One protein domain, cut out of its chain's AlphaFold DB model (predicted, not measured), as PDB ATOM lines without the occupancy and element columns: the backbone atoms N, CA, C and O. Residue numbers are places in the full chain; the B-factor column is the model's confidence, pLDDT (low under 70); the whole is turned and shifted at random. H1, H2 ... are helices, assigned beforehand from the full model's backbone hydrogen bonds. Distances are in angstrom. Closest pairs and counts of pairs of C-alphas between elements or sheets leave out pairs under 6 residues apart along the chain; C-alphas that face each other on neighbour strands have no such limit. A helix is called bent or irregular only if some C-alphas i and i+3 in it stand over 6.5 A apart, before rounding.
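AT A GLANCE: This is residues 15 to 150 of the 283 residues of an uncharacterized protein of Acidobacteria bacterium (UniProt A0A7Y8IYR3). Three helices, H2b, H3 and H4, make a loose up-and-down bundle, and H5, a long arm after H4, sticks out with residues 130 to 135 and 137 to 149 and touches no other helix. On the other side of the bend in H2, its first arm H2a leads away from the bundle, with the short H1 packed on it. The printed part has 136 residues, with five named helices in the order H1, H2, H3, H4, H5 and no named strand, and its class is all helix. It is only just loose, close to compact, with a radius of gyration of the C-alphas of 17.3 A and spans of 51 by 47 by 32 A.

HOW THE PARTS SIT: Start at residues 15 to 26, which hold no named element, and go on to H1, residues 27 to 31. A tight link leads to H2, residues 36 to 66, assigned as one helix by its hydrogen bonds but bent, with C-alphas 49 and 52 at 7.2 A; its arms are H2a, residues 36 to 49, and H2b, residues 52 to 66, at a steep tilt of 63 degrees. H1 touches H2a, closest at the C-alphas of Leu 30 and Arg 42, 7.0 A apart. H3, residues 73 to 91, forms a helical hairpin with H2b: they touch, closest at the C-alphas of Leu 60 and Cys 83, 6.5 A, and run opposite ways at a shallow tilt of 33 degrees, only just short of steep. H4, residues 99 to 120, forms a second hairpin with H3; H4 touches it with residues 102 to 112 alone, closest at the C-alphas of Leu 89 and Val 105, 6.0 A, opposite ways at a shallow tilt of 23 degrees. H4 also touches H2b, closest at the C-alphas of Pro 52 and Ala 106, 5.0 A. H5, residues 126 to 149, is apart from H4. In H3 and H5 every O i to N i+4 pair is within hydrogen-bond range; in H2a 8 of 10 are, in H2b 7 of 11, in H4 11 of 18, and in H1 0 of 1, beside 2 of 2 O i to N i+3 pairs.

IN THESE COORDINATES: Find C-alpha 27 at (179.027, 205.318, 285.980), where H1 begins its 7.5 A. H2a is 19.9 A long and irregular, with C-alphas 37 and 40 at 6.7 A; H2b is 21.1 A and H3 27.0 A. H4 begins at C-alpha 99, (183.108, 210.823, 294.518), and is 27.1 A long; it is irregular, with C-alphas 104 and 107 at 7.3 A, and has a kink of 68 degrees near residue 106. H5 runs 33.8 A to C-alpha 149 at (177.501, 191.783, 310.546).

THE WHOLE: Look for the two C-alphas farthest apart at Asn 33 and Gln 73, 52.6 A. The printed part has no cut, and no link between its helices is long. Its mean pLDDT is 93.0, and no printed residue is under 70.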
ATOM      1  N   ALA A  15     199.694 211.638 288.873       90.25
ATOM      2  CA  ALA A  15     199.117 210.300 288.699       90.25
ATOM      3  C   ALA A  15     197.676 210.178 289.232       90.25
ATOM      4  O   ALA A  15     196.882 209.361 288.756       90.25
ATOM      5  N   ASN A  16     197.339 210.983 290.239       90.75
ATOM      6  CA  ASN A  16     196.129 210.851 291.045       90.75
ATOM      7  C   ASN A  16     195.019 211.847 290.678       90.75
ATOM      8  O   ASN A  16     193.987 211.884 291.352       90.75
ATOM      9  N   ARG A  17     195.225 212.675 289.648       92.75
ATOM     10  CA  ARG A  17     194.238 213.658 289.203       92.75
ATOM     11  C   ARG A  17     192.988 212.959 288.683       92.75
ATOM     12  O   ARG A  17     193.059 212.020 287.895       92.75
ATOM     13  N   THR A  18     191.826 213.454 289.088       94.19
ATOM     14  CA  THR A  18     190.537 212.975 288.583       94.19
ATOM     15  C   THR A  18     189.664 214.142 288.156       94.19
ATOM     16  O   THR A  18     189.805 215.262 288.651       94.19
ATOM     17  N   ALA A  19     188.728 213.881 287.241       94.31
ATOM     18  CA  ALA A  19     187.639 214.816 287.001       94.31
ATOM     19  C   ALA A  19     186.786 214.972 288.273       94.31
ATOM     20  O   ALA A  19     186.721 214.073 289.116       94.31
ATOM     21  N   TYR A  20     186.124 216.118 288.398       96.31
ATOM     22  CA  TYR A  20     185.189 216.366 289.485       96.31
ATOM     23  C   TYR A  20     184.028 215.358 289.446       96.31
ATOM     24  O   TYR A  20     183.406 215.170 288.400       96.31
ATOM     25  N   GLY A  21     183.747 214.694 290.569       95.75
ATOM     26  CA  GLY A  21     182.702 213.669 290.655       95.75
ATOM     27  C   GLY A  21     183.041 212.366 289.922       95.75
ATOM     28  O   GLY A  21     182.139 211.588 289.610       95.75
ATOM     29  N   TRP A  22     184.323 212.125 289.625       94.62
ATOM     30  CA  TRP A  22     184.789 210.862 289.049       94.62
ATOM     31  C   TRP A  22     184.410 209.666 289.934       94.62
ATOM     32  O   TRP A  22     184.414 209.761 291.159       94.62
ATOM     33  N   VAL A  23     184.127 208.516 289.323       92.81
ATOM     34  CA  VAL A  23     183.813 207.267 290.032       92.81
ATOM     35  C   VAL A  23     184.790 206.194 289.584       92.81
ATOM     36  O   VAL A  23     184.976 205.979 288.386       92.81
ATOM     37  N   ILE A  24     185.403 205.490 290.536       87.75
ATOM     38  CA  ILE A  24     186.299 204.369 290.233       87.75
ATOM     39  C   ILE A  24     185.491 203.277 289.518       87.75
ATOM     40  O   ILE A  24     184.511 202.764 290.049       87.75
ATOM     41  N   GLY A  25     185.899 202.939 288.293       84.12
ATOM     42  CA  GLY A  25     185.164 202.021 287.414       84.12
ATOM     43  C   GLY A  25     184.081 202.682 286.551       84.12
ATOM     44  O   GLY A  25     183.606 202.048 285.617       84.12
ATOM     45  N   GLY A  26     183.748 203.951 286.792       89.06
ATOM     46  CA  GLY A  26     182.813 204.734 285.987       89.06
ATOM     47  C   GLY A  26     181.332 204.441 286.249       89.06
ATOM     48  O   GLY A  26     180.941 203.362 286.693       89.06
ATOM     49  N   TYR A  27     180.488 205.421 285.916       89.75
ATOM     50  CA  TYR A  27     179.027 205.318 285.980       89.75
ATOM     51  C   TYR A  27     178.403 204.204 285.117       89.75
ATOM     52  O   TYR A  27     177.408 203.632 285.564       89.75
ATOM     53  N   PRO A  28     178.946 203.826 283.937       89.81
ATOM     54  CA  PRO A  28     178.340 202.777 283.109       89.81
ATOM     55  C   PRO A  28     178.193 201.423 283.813       89.81
ATOM     56  O   PRO A  28     177.267 200.676 283.507       89.81
ATOM     57  N   ASN A  29     179.046 201.118 284.798       87.44
ATOM     58  CA  ASN A  29     178.927 199.884 285.577       87.44
ATOM     59  C   ASN A  29     177.611 199.797 286.357       87.44
ATOM     60  O   ASN A  29     177.107 198.693 286.547       87.44
ATOM     61  N   LEU A  30     177.031 200.934 286.759       87.19
ATOM     62  CA  LEU A  30     175.731 200.963 287.428       87.19
ATOM     63  C   LEU A  30     174.608 200.494 286.497       87.19
ATOM     64  O   LEU A  30     173.619 199.960 286.974       87.19
ATOM     65  N   PHE A  31     174.765 200.642 285.184       91.88
ATOM     66  CA  PHE A  31     173.729 200.323 284.198       91.88
ATOM     67  C   PHE A  31     174.014 199.044 283.406       91.88
ATOM     68  O   PHE A  31     173.246 198.678 282.515       91.88
ATOM     69  N   ARG A  32     175.082 198.316 283.744       91.38
ATOM     70  CA  ARG A  32     175.414 197.056 283.076       91.38
ATOM     71  C   ARG A  32     174.327 196.011 283.344       91.38
ATOM     72  O   ARG A  32     173.952 195.811 284.500       91.38
ATOM     73  N   ASN A  33     173.854 195.358 282.279       91.75
ATOM     74  CA  ASN A  33     172.820 194.314 282.312       91.75
ATOM     75  C   ASN A  33     171.545 194.760 283.059       91.75
ATOM     76  O   ASN A  33     171.075 194.057 283.947       91.75
ATOM     77  N   THR A  34     171.057 195.972 282.778       90.88
ATOM     78  CA  THR A  34     169.857 196.525 283.431       90.88
ATOM     79  C   THR A  34     168.663 196.429 282.498       90.88
ATOM     80  O   THR A  34     168.719 196.969 281.393       90.88
ATOM     81  N   ASP A  35     167.574 195.838 282.977       92.25
ATOM     82  CA  ASP A  35     166.291 195.846 282.275       92.25
ATOM     83  C   ASP A  35     165.505 197.142 282.554       92.25
ATOM     84  O   ASP A  35     165.780 197.880 283.505       92.25
ATOM     85  N   LEU A  36     164.486 197.435 281.738       88.94
ATOM     86  CA  LEU A  36     163.695 198.673 281.849       88.94
ATOM     87  C   LEU A  36     163.027 198.851 283.223       88.94
ATOM     88  O   LEU A  36     162.911 199.978 283.705       88.94
ATOM     89  N   SER A  37     162.617 197.756 283.867       85.81
ATOM     90  CA  SER A  37     161.997 197.771 285.197       85.81
ATOM     91  C   SER A  37     162.978 198.176 286.303       85.81
ATOM     92  O   SER A  37     162.600 198.877 287.240       85.81
ATOM     93  N   GLU A  38     164.251 197.798 286.183       91.38
ATOM     94  CA  GLU A  38     165.296 198.147 287.150       91.38
ATOM     95  C   GLU A  38     165.844 199.561 286.943       91.38
ATOM     96  O   GLU A  38     166.378 200.169 287.874       91.38
ATOM     97  N   MET A  39     165.694 200.107 285.734       92.19
ATOM     98  CA  MET A  39     166.246 201.403 285.347       92.19
ATOM     99  C   MET A  39     165.840 202.522 286.313       92.19
ATOM    100  O   MET A  39     166.690 203.291 286.756       92.19
ATOM    101  N   ALA A  40     164.562 202.589 286.696       88.31
ATOM    102  CA  ALA A  40     164.063 203.619 287.608       88.31
ATOM    103  C   ALA A  40     164.732 203.545 288.992       88.31
ATOM    104  O   ALA A  40     165.147 204.568 289.540       88.31
ATOM    105  N   ALA A  41     164.901 202.334 289.531       87.25
ATOM    106  CA  ALA A  41     165.584 202.126 290.803       87.25
ATOM    107  C   ALA A  41     167.069 202.511 290.708       87.25
ATOM    108  O   ALA A  41     167.581 203.217 291.579       87.25
ATOM    109  N   ARG A  42     167.757 202.123 289.625       89.31
ATOM    110  CA  ARG A  42     169.174 202.467 289.421       89.31
ATOM    111  C   ARG A  42     169.385 203.965 289.193       89.31
ATOM    112  O   ARG A  42     170.366 204.512 289.686       89.31
ATOM    113  N   LEU A  43     168.453 204.651 288.529       91.44
ATOM    114  CA  LEU A  43     168.463 206.112 288.394       91.44
ATOM    115  C   LEU A  43     168.263 206.812 289.742       91.44
ATOM    116  O   LEU A  43     168.989 207.756 290.049       91.44
ATOM    117  N   ALA A  44     167.341 206.332 290.580       87.88
ATOM    118  CA  ALA A  44     167.175 206.863 291.933       87.88
ATOM    119  C   ALA A  44     168.456 206.682 292.767       87.88
ATOM    120  O   ALA A  44     168.920 207.619 293.419       87.88
ATOM    121  N   VAL A  45     169.082 205.505 292.679       88.56
ATOM    122  CA  VAL A  45     170.379 205.227 293.312       88.56
ATOM    123  C   VAL A  45     171.474 206.140 292.758       88.56
ATOM    124  O   VAL A  45     172.252 206.677 293.542       88.56
ATOM    125  N   LEU A  46     171.518 206.384 291.445       92.94
ATOM    126  CA  LEU A  46     172.479 207.302 290.832       92.94
ATOM    127  C   LEU A  46     172.356 208.713 291.413       92.94
ATOM    128  O   LEU A  46     173.371 209.318 291.756       92.94
ATOM    129  N   VAL A  47     171.134 209.234 291.555       91.81
ATOM    130  CA  VAL A  47     170.903 210.554 292.161       91.81
ATOM    131  C   VAL A  47     171.473 210.594 293.578       91.81
ATOM    132  O   VAL A  47     172.224 211.512 293.894       91.81
ATOM    133  N   LEU A  48     171.195 209.579 294.403       90.44
ATOM    134  CA  LEU A  48     171.699 209.509 295.779       90.44
ATOM    135  C   LEU A  48     173.227 209.405 295.839       90.44
ATOM    136  O   LEU A  48     173.869 210.140 296.589       90.44
ATOM    137  N   ILE A  49     173.808 208.525 295.022       90.69
ATOM    138  CA  ILE A  49     175.255 208.310 294.936       90.69
ATOM    139  C   ILE A  49     175.961 209.583 294.467       90.69
ATOM    140  O   ILE A  49     177.046 209.870 294.951       90.69
ATOM    141  N   THR A  50     175.359 210.368 293.573       95.50
ATOM    142  CA  THR A  50     175.972 211.585 293.016       95.50
ATOM    143  C   THR A  50     175.772 212.835 293.870       95.50
ATOM    144  O   THR A  50     176.394 213.853 293.569       95.50
ATOM    145  N   LEU A  51     174.988 212.788 294.958       95.50
ATOM    146  CA  LEU A  51     174.793 213.940 295.854       95.50
ATOM    147  C   LEU A  51     176.103 214.585 296.349       95.50
ATOM    148  O   LEU A  51     176.189 215.813 296.308       95.50
ATOM    149  N   PRO A  52     177.142 213.830 296.761       97.12
ATOM    150  CA  PRO A  52     178.434 214.408 297.133       97.12
ATOM    151  C   PRO A  52     179.087 215.234 296.019       97.12
ATOM    152  O   PRO A  52     179.829 216.162 296.313       97.12
ATOM    153  N   ALA A  53     178.806 214.927 294.750       97.50
ATOM    154  CA  ALA A  53     179.297 215.691 293.609       97.50
ATOM    155  C   ALA A  53     178.345 216.818 293.194       97.50
ATOM    156  O   ALA A  53     178.800 217.900 292.831       97.50
ATOM    157  N   THR A  54     177.032 216.629 293.262       97.56
ATOM    158  CA  THR A  54     176.073 217.637 292.784       97.56
ATOM    159  C   THR A  54     175.792 218.731 293.812       97.56
ATOM    160  O   THR A  54     175.662 219.895 293.439       97.56
ATOM    161  N   LEU A  55     175.748 218.409 295.108       97.44
ATOM    162  CA  LEU A  55     175.423 219.389 296.146       97.44
ATOM    163  C   LEU A  55     176.455 220.507 296.307       97.44
ATOM    164  O   LEU A  55     176.012 221.642 296.493       97.44
ATOM    165  N   PRO A  56     177.781 220.274 296.224       98.25
ATOM    166  CA  PRO A  56     178.743 221.356 296.380       98.25
ATOM    167  C   PRO A  56     178.546 222.537 295.420       98.25
ATOM    168  O   PRO A  56     178.359 223.653 295.917       98.25
ATOM    169  N   PRO A  57     178.499 222.357 294.084       97.62
ATOM    170  CA  PRO A  57     178.250 223.472 293.176       97.62
ATOM    171  C   PRO A  57     176.856 224.076 293.381       97.62
ATOM    172  O   PRO A  57     176.731 225.298 293.392       97.62
ATOM    173  N   LEU A  58     175.822 223.261 293.623       97.31
ATOM    174  CA  LEU A  58     174.466 223.768 293.871       97.31
ATOM    175  C   LEU A  58     174.400 224.670 295.110       97.31
ATOM    176  O   LEU A  58     173.781 225.729 295.066       97.31
ATOM    177  N   CYS A  59     175.062 224.285 296.201       97.75
ATOM    178  CA  CYS A  59     175.077 225.061 297.436       97.75
ATOM    179  C   CYS A  59     175.908 226.338 297.294       97.75
ATOM    180  O   CYS A  59     175.443 227.415 297.672       97.75
ATOM    181  N   LEU A  60     177.120 226.229 296.742       96.69
ATOM    182  CA  LEU A  60     178.035 227.366 296.600       96.69
ATOM    183  C   LEU A  60     177.518 228.410 295.607       96.69
ATOM    184  O   LEU A  60     177.785 229.594 295.792       96.69
ATOM    185  N   LEU A  61     176.746 227.997 294.598       96.19
ATOM    186  CA  LEU A  61     176.080 228.918 293.677       96.19
ATOM    187  C   LEU A  61     174.739 229.413 294.230       96.19
ATOM    188  O   LEU A  61     174.437 230.596 294.114       96.19
ATOM    189  N   GLY A  62     173.944 228.545 294.864       95.88
ATOM    190  CA  GLY A  62     172.587 228.860 295.320       95.88
ATOM    191  C   GLY A  62     172.524 229.843 296.491       95.88
ATOM    192  O   GLY A  62     171.690 230.753 296.490       95.88
ATOM    193  N   TRP A  63     173.411 229.711 297.480       95.81
ATOM    194  CA  TRP A  63     173.393 230.580 298.662       95.81
ATOM    195  C   TRP A  63     173.676 232.055 298.354       95.81
ATOM    196  O   TRP A  63     172.922 232.890 298.849       95.81
ATOM    197  N   PRO A  64     174.659 232.422 297.511       93.69
ATOM    198  CA  PRO A  64     174.832 233.806 297.080       93.69
ATOM    199  C   PRO A  64     173.569 234.441 296.487       93.69
ATOM    200  O   PRO A  64     173.303 235.607 296.769       93.69
ATOM    201  N   PHE A  65     172.769 233.704 295.706       92.44
ATOM    202  CA  PHE A  65     171.497 234.221 295.181       92.44
ATOM    203  C   PHE A  65     170.454 234.382 296.280       92.44
ATOM    204  O   PHE A  65     169.785 235.412 296.349       92.44
ATOM    205  N   ARG A  66     170.340 233.396 297.171       91.31
ATOM    206  CA  ARG A  66     169.376 233.445 298.268       91.31
ATOM    207  C   ARG A  66     169.673 234.561 299.266       91.31
ATOM    208  O   ARG A  66     168.757 235.258 299.680       91.31
ATOM    209  N   LEU A  67     170.942 234.779 299.599       90.38
ATOM    210  CA  LEU A  67     171.366 235.835 300.523       90.38
ATOM    211  C   LEU A  67     171.156 237.258 299.972       90.38
ATOM    212  O   LEU A  67     171.324 238.219 300.723       90.38
ATOM    213  N   ARG A  68     170.792 237.420 298.688       87.69
ATOM    214  CA  ARG A  68     170.328 238.709 298.139       87.69
ATOM    215  C   ARG A  68     168.894 239.038 298.554       87.69
ATOM    216  O   ARG A  68     168.516 240.206 298.538       87.69
ATOM    217  N   VAL A  69     168.096 238.033 298.909       82.44
ATOM    218  CA  VAL A  69     166.754 238.219 299.470       82.44
ATOM    219  C   VAL A  69     166.897 238.697 300.922       82.44
ATOM    220  O   VAL A  69     167.907 238.412 301.565       82.44
ATOM    221  N   LYS A  70     165.923 239.463 301.438       78.12
ATOM    222  CA  LYS A  70     165.924 239.982 302.821       78.12
ATOM    223  C   LYS A  70     165.895 238.835 303.847       78.12
ATOM    224  O   LYS A  70     164.834 238.465 304.338       78.12
ATOM    225  N   GLU A  71     167.065 238.295 304.162       83.06
ATOM    226  CA  GLU A  71     167.297 237.311 305.222       83.06
ATOM    227  C   GLU A  71     167.747 238.010 306.514       83.06
ATOM    228  O   GLU A  71     168.271 239.130 306.497       83.06
ATOM    229  N   THR A  72     167.562 237.349 307.657       84.75
ATOM    230  CA  THR A  72     168.020 237.885 308.947       84.75
ATOM    231  C   THR A  72     169.550 237.944 309.009       84.75
ATOM    232  O   THR A  72     170.254 237.095 308.456       84.75
ATOM    233  N   GLN A  73     170.092 238.939 309.718       88.19
ATOM    234  CA  GLN A  73     171.543 239.135 309.830       88.19
ATOM    235  C   GLN A  73     172.262 237.909 310.420       88.19
ATOM    236  O   GLN A  73     173.325 237.532 309.927       88.19
ATOM    237  N   GLY A  74     171.664 237.252 311.423       89.56
ATOM    238  CA  GLY A  74     172.232 236.055 312.051       89.56
ATOM    239  C   GLY A  74     172.294 234.843 311.114       89.56
ATOM    240  O   GLY A  74     173.312 234.147 311.066       89.56
ATOM    241  N   LEU A  75     171.247 234.622 310.304       88.69
ATOM    242  CA  LEU A  75     171.258 233.560 309.296       88.69
ATOM    243  C   LEU A  75     172.329 233.826 308.238       88.69
ATOM    244  O   LEU A  75     173.097 232.926 307.901       88.69
ATOM    245  N   ARG A  76     172.425 235.072 307.760       91.38
ATOM    246  CA  ARG A  76     173.424 235.474 306.766       91.38
ATOM    247  C   ARG A  76     174.845 235.182 307.242       91.38
ATOM    248  O   ARG A  76     175.598 234.563 306.501       91.38
ATOM    249  N   GLN A  77     175.198 235.571 308.469       93.56
ATOM    250  CA  GLN A  77     176.525 235.301 309.037       93.56
ATOM    251  C   GLN A  77     176.818 233.798 309.121       93.56
ATOM    252  O   GLN A  77     177.861 233.347 308.649       93.56
ATOM    253  N   SER A  78     175.873 233.022 309.659       94.12
ATOM    254  CA  SER A  78     176.026 231.572 309.825       94.12
ATOM    255  C   SER A  78     176.214 230.862 308.482       94.12
ATOM    256  O   SER A  78     177.138 230.069 308.316       94.12
ATOM    257  N   VAL A  79     175.383 231.194 307.490       94.81
ATOM    258  CA  VAL A  79     175.481 230.641 306.133       94.81
ATOM    259  C   VAL A  79     176.786 231.056 305.463       94.81
ATOM    260  O   VAL A  79     177.429 230.218 304.840       94.81
ATOM    261  N   THR A  80     177.213 232.316 305.587       94.56
ATOM    262  CA  THR A  80     178.484 232.770 305.005       94.56
ATOM    263  C   THR A  80     179.670 231.994 305.577       94.56
ATOM    264  O   THR A  80     180.515 231.542 304.803       94.56
ATOM    265  N   LEU A  81     179.710 231.777 306.897       95.88
ATOM    266  CA  LEU A  81     180.747 230.959 307.531       95.88
ATOM    267  C   LEU A  81     180.706 229.513 307.025       95.88
ATOM    268  O   LEU A  81     181.736 228.994 306.600       95.88
ATOM    269  N   LEU A  82     179.521 228.894 306.980       96.62
ATOM    270  CA  LEU A  82     179.362 227.530 306.470       96.62
ATOM    271  C   LEU A  82     179.769 227.408 304.997       96.62
ATOM    272  O   LEU A  82     180.448 226.450 304.645       96.62
ATOM    273  N   CYS A  83     179.412 228.365 304.138       97.25
ATOM    274  CA  CYS A  83     179.847 228.390 302.739       97.25
ATOM    275  C   CYS A  83     181.370 228.532 302.619       97.25
ATOM    276  O   CYS A  83     181.972 227.848 301.792       97.25
ATOM    277  N   GLY A  84     181.999 229.371 303.450       97.44
ATOM    278  CA  GLY A  84     183.456 229.503 303.508       97.44
ATOM    279  C   GLY A  84     184.141 228.196 303.917       97.44
ATOM    280  O   GLY A  84     185.038 227.722 303.217       97.44
ATOM    281  N   SER A  85     183.669 227.559 304.992       97.69
ATOM    282  CA  SER A  85     184.157 226.244 305.432       97.69
ATOM    283  C   SER A  85     183.928 225.164 304.376       97.69
ATOM    284  O   SER A  85     184.816 224.356 304.121       97.69
ATOM    285  N   ALA A  86     182.766 225.166 303.723       97.94
ATOM    286  CA  ALA A  86     182.427 224.213 302.677       97.94
ATOM    287  C   ALA A  86     183.334 224.368 301.447       97.94
ATOM    288  O   ALA A  86     183.813 223.371 300.912       97.94
ATOM    289  N   ALA A  87     183.632 225.604 301.035       98.12
ATOM    290  CA  ALA A  87     184.575 225.877 299.955       98.12
ATOM    291  C   ALA A  87     186.001 225.415 300.306       98.12
ATOM    292  O   ALA A  87     186.660 224.797 299.471       98.12
ATOM    293  N   ALA A  88     186.458 225.650 301.541       97.88
ATOM    294  CA  ALA A  88     187.768 225.190 302.009       97.88
ATOM    295  C   ALA A  88     187.863 223.654 302.054       97.88
ATOM    296  O   ALA A  88     188.835 223.079 301.563       97.88
ATOM    297  N   LEU A  89     186.834 222.980 302.578       97.75
ATOM    298  CA  LEU A  89     186.750 221.518 302.576       97.75
ATOM    299  C   LEU A  89     186.734 220.971 301.149       97.75
ATOM    300  O   LEU A  89     187.477 220.044 300.841       97.75
ATOM    301  N   LEU A  90     185.961 221.578 300.248       97.81
ATOM    302  CA  LEU A  90     185.951 221.171 298.851       97.81
ATOM    303  C   LEU A  90     187.330 221.332 298.198       97.81
ATOM    304  O   LEU A  90     187.802 220.408 297.536       97.81
ATOM    305  N   ALA A  91     188.005 222.460 298.427       96.31
ATOM    306  CA  ALA A  91     189.356 222.701 297.925       96.31
ATOM    307  C   ALA A  91     190.366 221.671 298.459       96.31
ATOM    308  O   ALA A  91     191.252 221.249 297.718       96.31
ATOM    309  N   SER A  92     190.194 221.194 299.699       95.12
ATOM    310  CA  SER A  92     191.046 220.145 300.283       95.12
ATOM    311  C   SER A  92     190.935 218.779 299.596       95.12
ATOM    312  O   SER A  92     191.795 217.927 299.800       95.12
ATOM    313  N   THR A  93     189.926 218.568 298.741       95.50
ATOM    314  CA  THR A  93     189.826 217.348 297.920       95.50
ATOM    315  C   THR A  93     190.754 217.370 296.702       95.50
ATOM    316  O   THR A  93     190.938 216.342 296.054       95.50
ATOM    317  N   TYR A  94     191.378 218.508 296.381       92.06
ATOM    318  CA  TYR A  94     192.418 218.570 295.356       92.06
ATOM    319  C   TYR A  94     193.624 217.704 295.765       92.06
ATOM    320  O   TYR A  94     194.056 217.769 296.916       92.06
ATOM    321  N   PRO A  95     194.214 216.907 294.854       92.50
ATOM    322  CA  PRO A  95     194.006 216.863 293.398       92.50
ATOM    323  C   PRO A  95     192.956 215.852 292.917       92.50
ATOM    324  O   PRO A  95     192.791 215.668 291.709       92.50
ATOM    325  N   ARG A  96     192.259 215.187 293.839       93.75
ATOM    326  CA  ARG A  96     191.397 214.040 293.564       93.75
ATOM    327  C   ARG A  96     189.956 214.294 294.035       93.75
ATOM    328  O   ARG A  96     189.502 213.653 294.980       93.75
ATOM    329  N   PRO A  97     189.199 215.194 293.374       96.25
ATOM    330  CA  PRO A  97     187.793 215.456 293.688       96.25
ATOM    331  C   PRO A  97     186.877 214.357 293.118       96.25
ATOM    332  O   PRO A  97     185.874 214.638 292.460       96.25
ATOM    333  N   ASP A  98     187.250 213.091 293.301       95.81
ATOM    334  CA  ASP A  98     186.391 211.961 292.966       95.81
ATOM    335  C   ASP A  98     185.282 211.796 294.009       95.81
ATOM    336  O   ASP A  98     185.307 212.388 295.090       95.81
ATOM    337  N   LEU A  99     184.289 210.978 293.689       96.12
ATOM    338  CA  LEU A  99     183.108 210.823 294.518       96.12
ATOM    339  C   LEU A  99     183.427 210.326 295.936       96.12
ATOM    340  O   LEU A  99     182.782 210.761 296.885       96.12
ATOM    341  N   THR A 100     184.444 209.476 296.101       94.56
ATOM    342  CA  THR A 100     184.830 208.948 297.420       94.56
ATOM    343  C   THR A 100     185.404 210.059 298.292       94.56
ATOM    344  O   THR A 100     185.065 210.162 299.467       94.56
ATOM    345  N   HIS A 101     186.235 210.929 297.718       96.00
ATOM    346  CA  HIS A 101     186.784 212.078 298.436       96.00
ATOM    347  C   HIS A 101     185.700 213.118 298.735       96.00
ATOM    348  O   HIS A 101     185.629 213.644 299.847       96.00
ATOM    349  N   LEU A 102     184.801 213.358 297.778       97.88
ATOM    350  CA  LEU A 102     183.671 214.267 297.952       97.88
ATOM    351  C   LEU A 102     182.697 213.789 299.041       97.88
ATOM    352  O   LEU A 102     182.144 214.616 299.763       97.88
ATOM    353  N   MET A 103     182.526 212.476 299.230       96.31
ATOM    354  CA  MET A 103     181.704 211.925 300.317       96.31
ATOM    355  C   MET A 103     182.174 212.365 301.710       96.31
ATOM    356  O   MET A 103     181.329 212.604 302.570       96.31
ATOM    357  N   TYR A 104     183.481 212.529 301.938       96.25
ATOM    358  CA  TYR A 104     184.000 212.980 303.237       96.25
ATOM    359  C   TYR A 104     183.657 214.439 303.548       96.25
ATOM    360  O   TYR A 104     183.543 214.807 304.716       96.25
ATOM    361  N   VAL A 105     183.464 215.265 302.519       97.50
ATOM    362  CA  VAL A 105     183.122 216.687 302.672       97.50
ATOM    363  C   VAL A 105     181.633 216.964 302.459       97.50
ATOM    364  O   VAL A 105     181.162 218.047 302.790       97.50
ATOM    365  N   ALA A 106     180.860 215.988 301.976       97.06
ATOM    366  CA  ALA A 106     179.423 216.094 301.727       97.06
ATOM    367  C   ALA A 106     178.553 216.522 302.931       97.06
ATOM    368  O   ALA A 106     177.574 217.232 302.691       97.06
ATOM    369  N   PRO A 107     178.855 216.175 304.205       96.56
ATOM    370  CA  PRO A 107     177.974 216.503 305.328       96.56
ATOM    371  C   PRO A 107     177.591 217.982 305.447       96.56
ATOM    372  O   PRO A 107     176.416 218.297 305.640       96.56
ATOM    373  N   ILE A 108     178.543 218.906 305.262       97.56
ATOM    374  CA  ILE A 108     178.245 220.347 305.312       97.56
ATOM    375  C   ILE A 108     177.340 220.778 304.149       97.56
ATOM    376  O   ILE A 108     176.469 221.632 304.313       97.56
ATOM    377  N   PHE A 109     177.488 220.138 302.989       98.06
ATOM    378  CA  PHE A 109     176.657 220.386 301.817       98.06
ATOM    379  C   PHE A 109     175.252 219.798 301.956       98.06
ATOM    380  O   PHE A 109     174.317 220.374 301.408       98.06
ATOM    381  N   TYR A 110     175.056 218.724 302.730       95.69
ATOM    382  CA  TYR A 110     173.711 218.258 303.084       95.69
ATOM    383  C   TYR A 110     172.961 219.296 303.922       95.69
ATOM    384  O   TYR A 110     171.807 219.596 303.624       95.69
ATOM    385  N   VAL A 111     173.623 219.899 304.915       95.69
ATOM    386  CA  VAL A 111     173.025 220.957 305.751       95.69
ATOM    387  C   VAL A 111     172.701 222.197 304.913       95.69
ATOM    388  O   VAL A 111     171.579 222.703 304.952       95.69
ATOM    389  N   LEU A 112     173.661 222.662 304.108       97.06
ATOM    390  CA  LEU A 112     173.471 223.805 303.214       97.06
ATOM    391  C   LEU A 112     172.375 223.541 302.169       97.06
ATOM    392  O   LEU A 112     171.549 224.418 301.920       97.06
ATOM    393  N   GLY A 113     172.343 222.343 301.587       96.31
ATOM    394  CA  GLY A 113     171.347 221.936 300.599       96.31
ATOM    395  C   GLY A 113     169.945 221.838 301.195       96.31
ATOM    396  O   GLY A 113     168.993 222.344 300.600       96.31
ATOM    397  N   ALA A 114     169.815 221.277 302.400       93.56
ATOM    398  CA  ALA A 114     168.551 221.242 303.132       93.56
ATOM    399  C   ALA A 114     168.030 222.659 303.415       93.56
ATOM    400  O   ALA A 114     166.861 222.943 303.157       93.56
ATOM    401  N   GLY A 115     168.902 223.575 303.854       93.56
ATOM    402  CA  GLY A 115     168.544 224.982 304.054       93.56
ATOM    403  C   GLY A 115     168.061 225.666 302.769       93.56
ATOM    404  O   GLY A 115     167.071 226.403 302.800       93.56
ATOM    405  N   LEU A 116     168.698 225.380 301.624       94.06
ATOM    406  CA  LEU A 116     168.262 225.879 300.314       94.06
ATOM    407  C   LEU A 116     166.904 225.316 299.888       94.06
ATOM    408  O   LEU A 116     166.072 226.081 299.403       94.06
ATOM    409  N   ALA A 117     166.668 224.020 300.092       93.00
ATOM    410  CA  ALA A 117     165.442 223.344 299.677       93.00
ATOM    411  C   ALA A 117     164.243 223.626 300.601       93.00
ATOM    412  O   ALA A 117     163.103 223.572 300.142       93.00
ATOM    413  N   ALA A 118     164.480 223.950 301.877       91.50
ATOM    414  CA  ALA A 118     163.433 224.055 302.894       91.50
ATOM    415  C   ALA A 118     162.235 224.948 302.500       91.50
ATOM    416  O   ALA A 118     161.105 224.494 302.665       91.50
ATOM    417  N   PRO A 119     162.399 226.156 301.914       90.00
ATOM    418  CA  PRO A 119     161.248 226.981 301.536       90.00
ATOM    419  C   PRO A 119     160.409 226.415 300.389       90.00
ATOM    420  O   PRO A 119     159.246 226.783 300.252       90.00
ATOM    421  N   ALA A 120     160.983 225.548 299.549       89.69
ATOM    422  CA  ALA A 120     160.251 224.894 298.464       89.69
ATOM    423  C   ALA A 120     159.342 223.763 298.983       89.69
ATOM    424  O   ALA A 120     158.444 223.304 298.273       89.69
ATOM    425  N   VAL A 121     159.553 223.318 300.225       92.00
ATOM    426  CA  VAL A 121     158.744 222.292 300.876       92.00
ATOM    427  C   VAL A 121     157.628 222.973 301.662       92.00
ATOM    428  O   VAL A 121     157.854 223.655 302.655       92.00
ATOM    429  N   SER A 122     156.382 222.784 301.226       93.56
ATOM    430  CA  SER A 122     155.236 223.283 301.987       93.56
ATOM    431  C   SER A 122     155.088 222.522 303.309       93.56
ATOM    432  O   SER A 122     155.302 221.311 303.358       93.56
ATOM    433  N   LYS A 123     154.617 223.198 304.368       93.19
ATOM    434  CA  LYS A 123     154.374 222.580 305.691       93.19
ATOM    435  C   LYS A 123     153.483 221.331 305.635       93.19
ATOM    436  O   LYS A 123     153.617 220.427 306.445       93.19
ATOM    437  N   ARG A 124     152.580 221.250 304.647       94.50
ATOM    438  CA  ARG A 124     151.724 220.068 304.423       94.50
ATOM    439  C   ARG A 124     152.497 218.857 303.886       94.50
ATOM    440  O   ARG A 124     152.067 217.732 304.098       94.50
ATOM    441  N   ARG A 125     153.598 219.078 303.159       93.44
ATOM    442  CA  ARG A 125     154.446 218.031 302.560       93.44
ATOM    443  C   ARG A 125     155.659 217.679 303.418       93.44
ATOM    444  O   ARG A 125     156.289 216.662 303.160       93.44
ATOM    445  N   GLU A 126     155.969 218.484 304.428       92.38
ATOM    446  CA  GLU A 126     157.104 218.270 305.328       92.38
ATOM    447  C   GLU A 126     157.124 216.863 305.962       92.38
ATOM    448  O   GLU A 126     158.155 216.199 305.832       92.38
ATOM    449  N   PRO A 127     156.017 216.315 306.512       95.19
ATOM    450  CA  PRO A 127     156.030 214.957 307.061       95.19
ATOM    451  C   PRO A 127     156.355 213.887 306.013       95.19
ATOM    452  O   PRO A 127     157.048 212.921 306.312       95.19
ATOM    453  N   LEU A 128     155.891 214.069 304.770       94.50
ATOM    454  CA  LEU A 128     156.173 213.144 303.672       94.50
ATOM    455  C   LEU A 128     157.650 213.197 303.262       94.50
ATOM    456  O   LEU A 128     158.261 212.154 303.050       94.50
ATOM    457  N   VAL A 129     158.234 214.396 303.172       92.00
ATOM    458  CA  VAL A 129     159.666 214.557 302.876       92.00
ATOM    459  C   VAL A 129     160.511 213.917 303.975       92.00
ATOM    460  O   VAL A 129     161.424 213.153 303.667       92.00
ATOM    461  N   LEU A 130     160.176 214.163 305.245       92.62
ATOM    462  CA  LEU A 130     160.856 213.547 306.385       92.62
ATOM    463  C   LEU A 130     160.723 212.022 306.373       92.62
ATOM    464  O   LEU A 130     161.714 211.333 306.605       92.62
ATOM    465  N   LEU A 131     159.542 211.492 306.046       95.31
ATOM    466  CA  LEU A 131     159.328 210.053 305.901       95.31
ATOM    467  C   LEU A 131     160.212 209.466 304.794       95.31
ATOM    468  O   LEU A 131     160.888 208.472 305.028       95.31
ATOM    469  N   ILE A 132     160.255 210.087 303.612       91.38
ATOM    470  CA  ILE A 132     161.068 209.607 302.482       91.38
ATOM    471  C   ILE A 132     162.559 209.631 302.834       91.38
ATOM    472  O   ILE A 132     163.251 208.629 302.651       91.38
ATOM    473  N   VAL A 133     163.058 210.747 303.375       89.56
ATOM    474  CA  VAL A 133     164.462 210.872 303.800       89.56
ATOM    475  C   VAL A 133     164.781 209.858 304.898       89.56
ATOM    476  O   VAL A 133     165.817 209.197 304.833       89.56
ATOM    477  N   GLY A 134     163.880 209.685 305.867       93.06
ATOM    478  CA  GLY A 134     164.008 208.704 306.942       93.06
ATOM    479  C   GLY A 134     164.047 207.263 306.434       93.06
ATOM    480  O   GLY A 134     164.885 206.489 306.888       93.06
ATOM    481  N   LEU A 135     163.211 206.904 305.454       93.50
ATOM    482  CA  LEU A 135     163.220 205.579 304.825       93.50
ATOM    483  C   LEU A 135     164.526 205.319 304.067       93.50
ATOM    484  O   LEU A 135     165.105 204.243 304.207       93.50
ATOM    485  N   ILE A 136     165.022 206.302 303.312       89.50
ATOM    486  CA  ILE A 136     166.309 206.194 302.607       89.50
ATOM    487  C   ILE A 136     167.451 206.032 303.618       89.50
ATOM    488  O   ILE A 136     168.266 205.120 303.484       89.50
ATOM    489  N   ALA A 137     167.493 206.871 304.656       89.69
ATOM    490  CA  ALA A 137     168.500 206.786 305.707       89.69
ATOM    491  C   ALA A 137     168.438 205.440 306.449       89.69
ATOM    492  O   ALA A 137     169.473 204.818 306.674       89.69
ATOM    493  N   GLY A 138     167.234 204.960 306.773       93.31
ATOM    494  CA  GLY A 138     167.008 203.662 307.405       93.31
ATOM    495  C   GLY A 138     167.477 202.496 306.537       93.31
ATOM    496  O   GLY A 138     168.151 201.599 307.038       93.31
ATOM    497  N   LEU A 139     167.201 202.532 305.230       91.12
ATOM    498  CA  LEU A 139     167.677 201.527 304.278       91.12
ATOM    499  C   LEU A 139     169.210 201.508 304.190       91.12
ATOM    500  O   LEU A 139     169.816 200.438 304.256       91.12
ATOM    501  N   LEU A 140     169.842 202.681 304.076       88.50
ATOM    502  CA  LEU A 140     171.304 202.802 304.040       88.50
ATOM    503  C   LEU A 140     171.940 202.323 305.352       88.50
ATOM    504  O   LEU A 140     172.946 201.614 305.325       88.50
ATOM    505  N   LEU A 141     171.333 202.651 306.495       92.75
ATOM    506  CA  LEU A 141     171.788 202.192 307.805       92.75
ATOM    507  C   LEU A 141     171.646 200.673 307.950       92.75
ATOM    508  O   LEU A 141     172.573 200.025 308.430       92.75
ATOM    509  N   ALA A 142     170.532 200.092 307.499       94.00
ATOM    510  CA  ALA A 142     170.324 198.647 307.502       94.00
ATOM    511  C   ALA A 142     171.336 197.927 306.597       94.00
ATOM    512  O   ALA A 142     171.890 196.901 306.991       94.00
ATOM    513  N   ALA A 143     171.637 198.482 305.419       90.12
ATOM    514  CA  ALA A 143     172.671 197.958 304.530       90.12
ATOM    515  C   ALA A 143     174.064 198.014 305.181       90.12
ATOM    516  O   ALA A 143     174.781 197.012 305.181       90.12
ATOM    517  N   ALA A 144     174.420 199.141 305.805       90.19
ATOM    518  CA  ALA A 144     175.678 199.292 306.533       90.19
ATOM    519  C   ALA A 144     175.772 198.341 307.741       90.19
ATOM    520  O   ALA A 144     176.824 197.752 307.990       90.19
ATOM    521  N   ALA A 145     174.670 198.146 308.471       94.38
ATOM    522  CA  ALA A 145     174.592 197.200 309.579       94.38
ATOM    523  C   ALA A 145     174.769 195.754 309.096       94.38
ATOM    524  O   ALA A 145     175.571 195.016 309.666       94.38
ATOM    525  N   LYS A 146     174.097 195.368 308.004       93.81
ATOM    526  CA  LYS A 146     174.254 194.049 307.377       93.81
ATOM    527  C   LYS A 146     175.690 193.813 306.912       93.81
ATOM    528  O   LYS A 146     176.221 192.728 307.120       93.81
ATOM    529  N   GLN A 147     176.331 194.820 306.319       89.44
ATOM    530  CA  GLN A 147     177.734 194.727 305.918       89.44
ATOM    531  C   GLN A 147     178.649 194.512 307.132       89.44
ATOM    532  O   GLN A 147     179.496 193.625 307.099       89.44
ATOM    533  N   ARG A 148     178.435 195.252 308.227       91.38
ATOM    534  CA  ARG A 148     179.188 195.072 309.479       91.38
ATOM    535  C   ARG A 148     178.969 193.712 310.133       91.38
ATOM    536  O   ARG A 148     179.903 193.164 310.700       91.38
ATOM    537  N   GLN A 149     177.772 193.136 310.036       92.81
ATOM    538  CA  GLN A 149     177.501 191.783 310.546       92.81
ATOM    539  C   GLN A 149     178.303 190.692 309.820       92.81
ATOM    540  O   GLN A 149     178.488 189.611 310.368       92.81
ATOM    541  N   GLN A 150     178.777 190.960 308.600       91.69
ATOM    542  CA  GLN A 150     179.627 190.041 307.835       91.69
ATOM    543  C   GLN A 150     181.121 190.207 308.158       91.69
ATOM    544  O   GLN A 150     181.957 189.458 307.640       91.69
TER     545      GLN A 150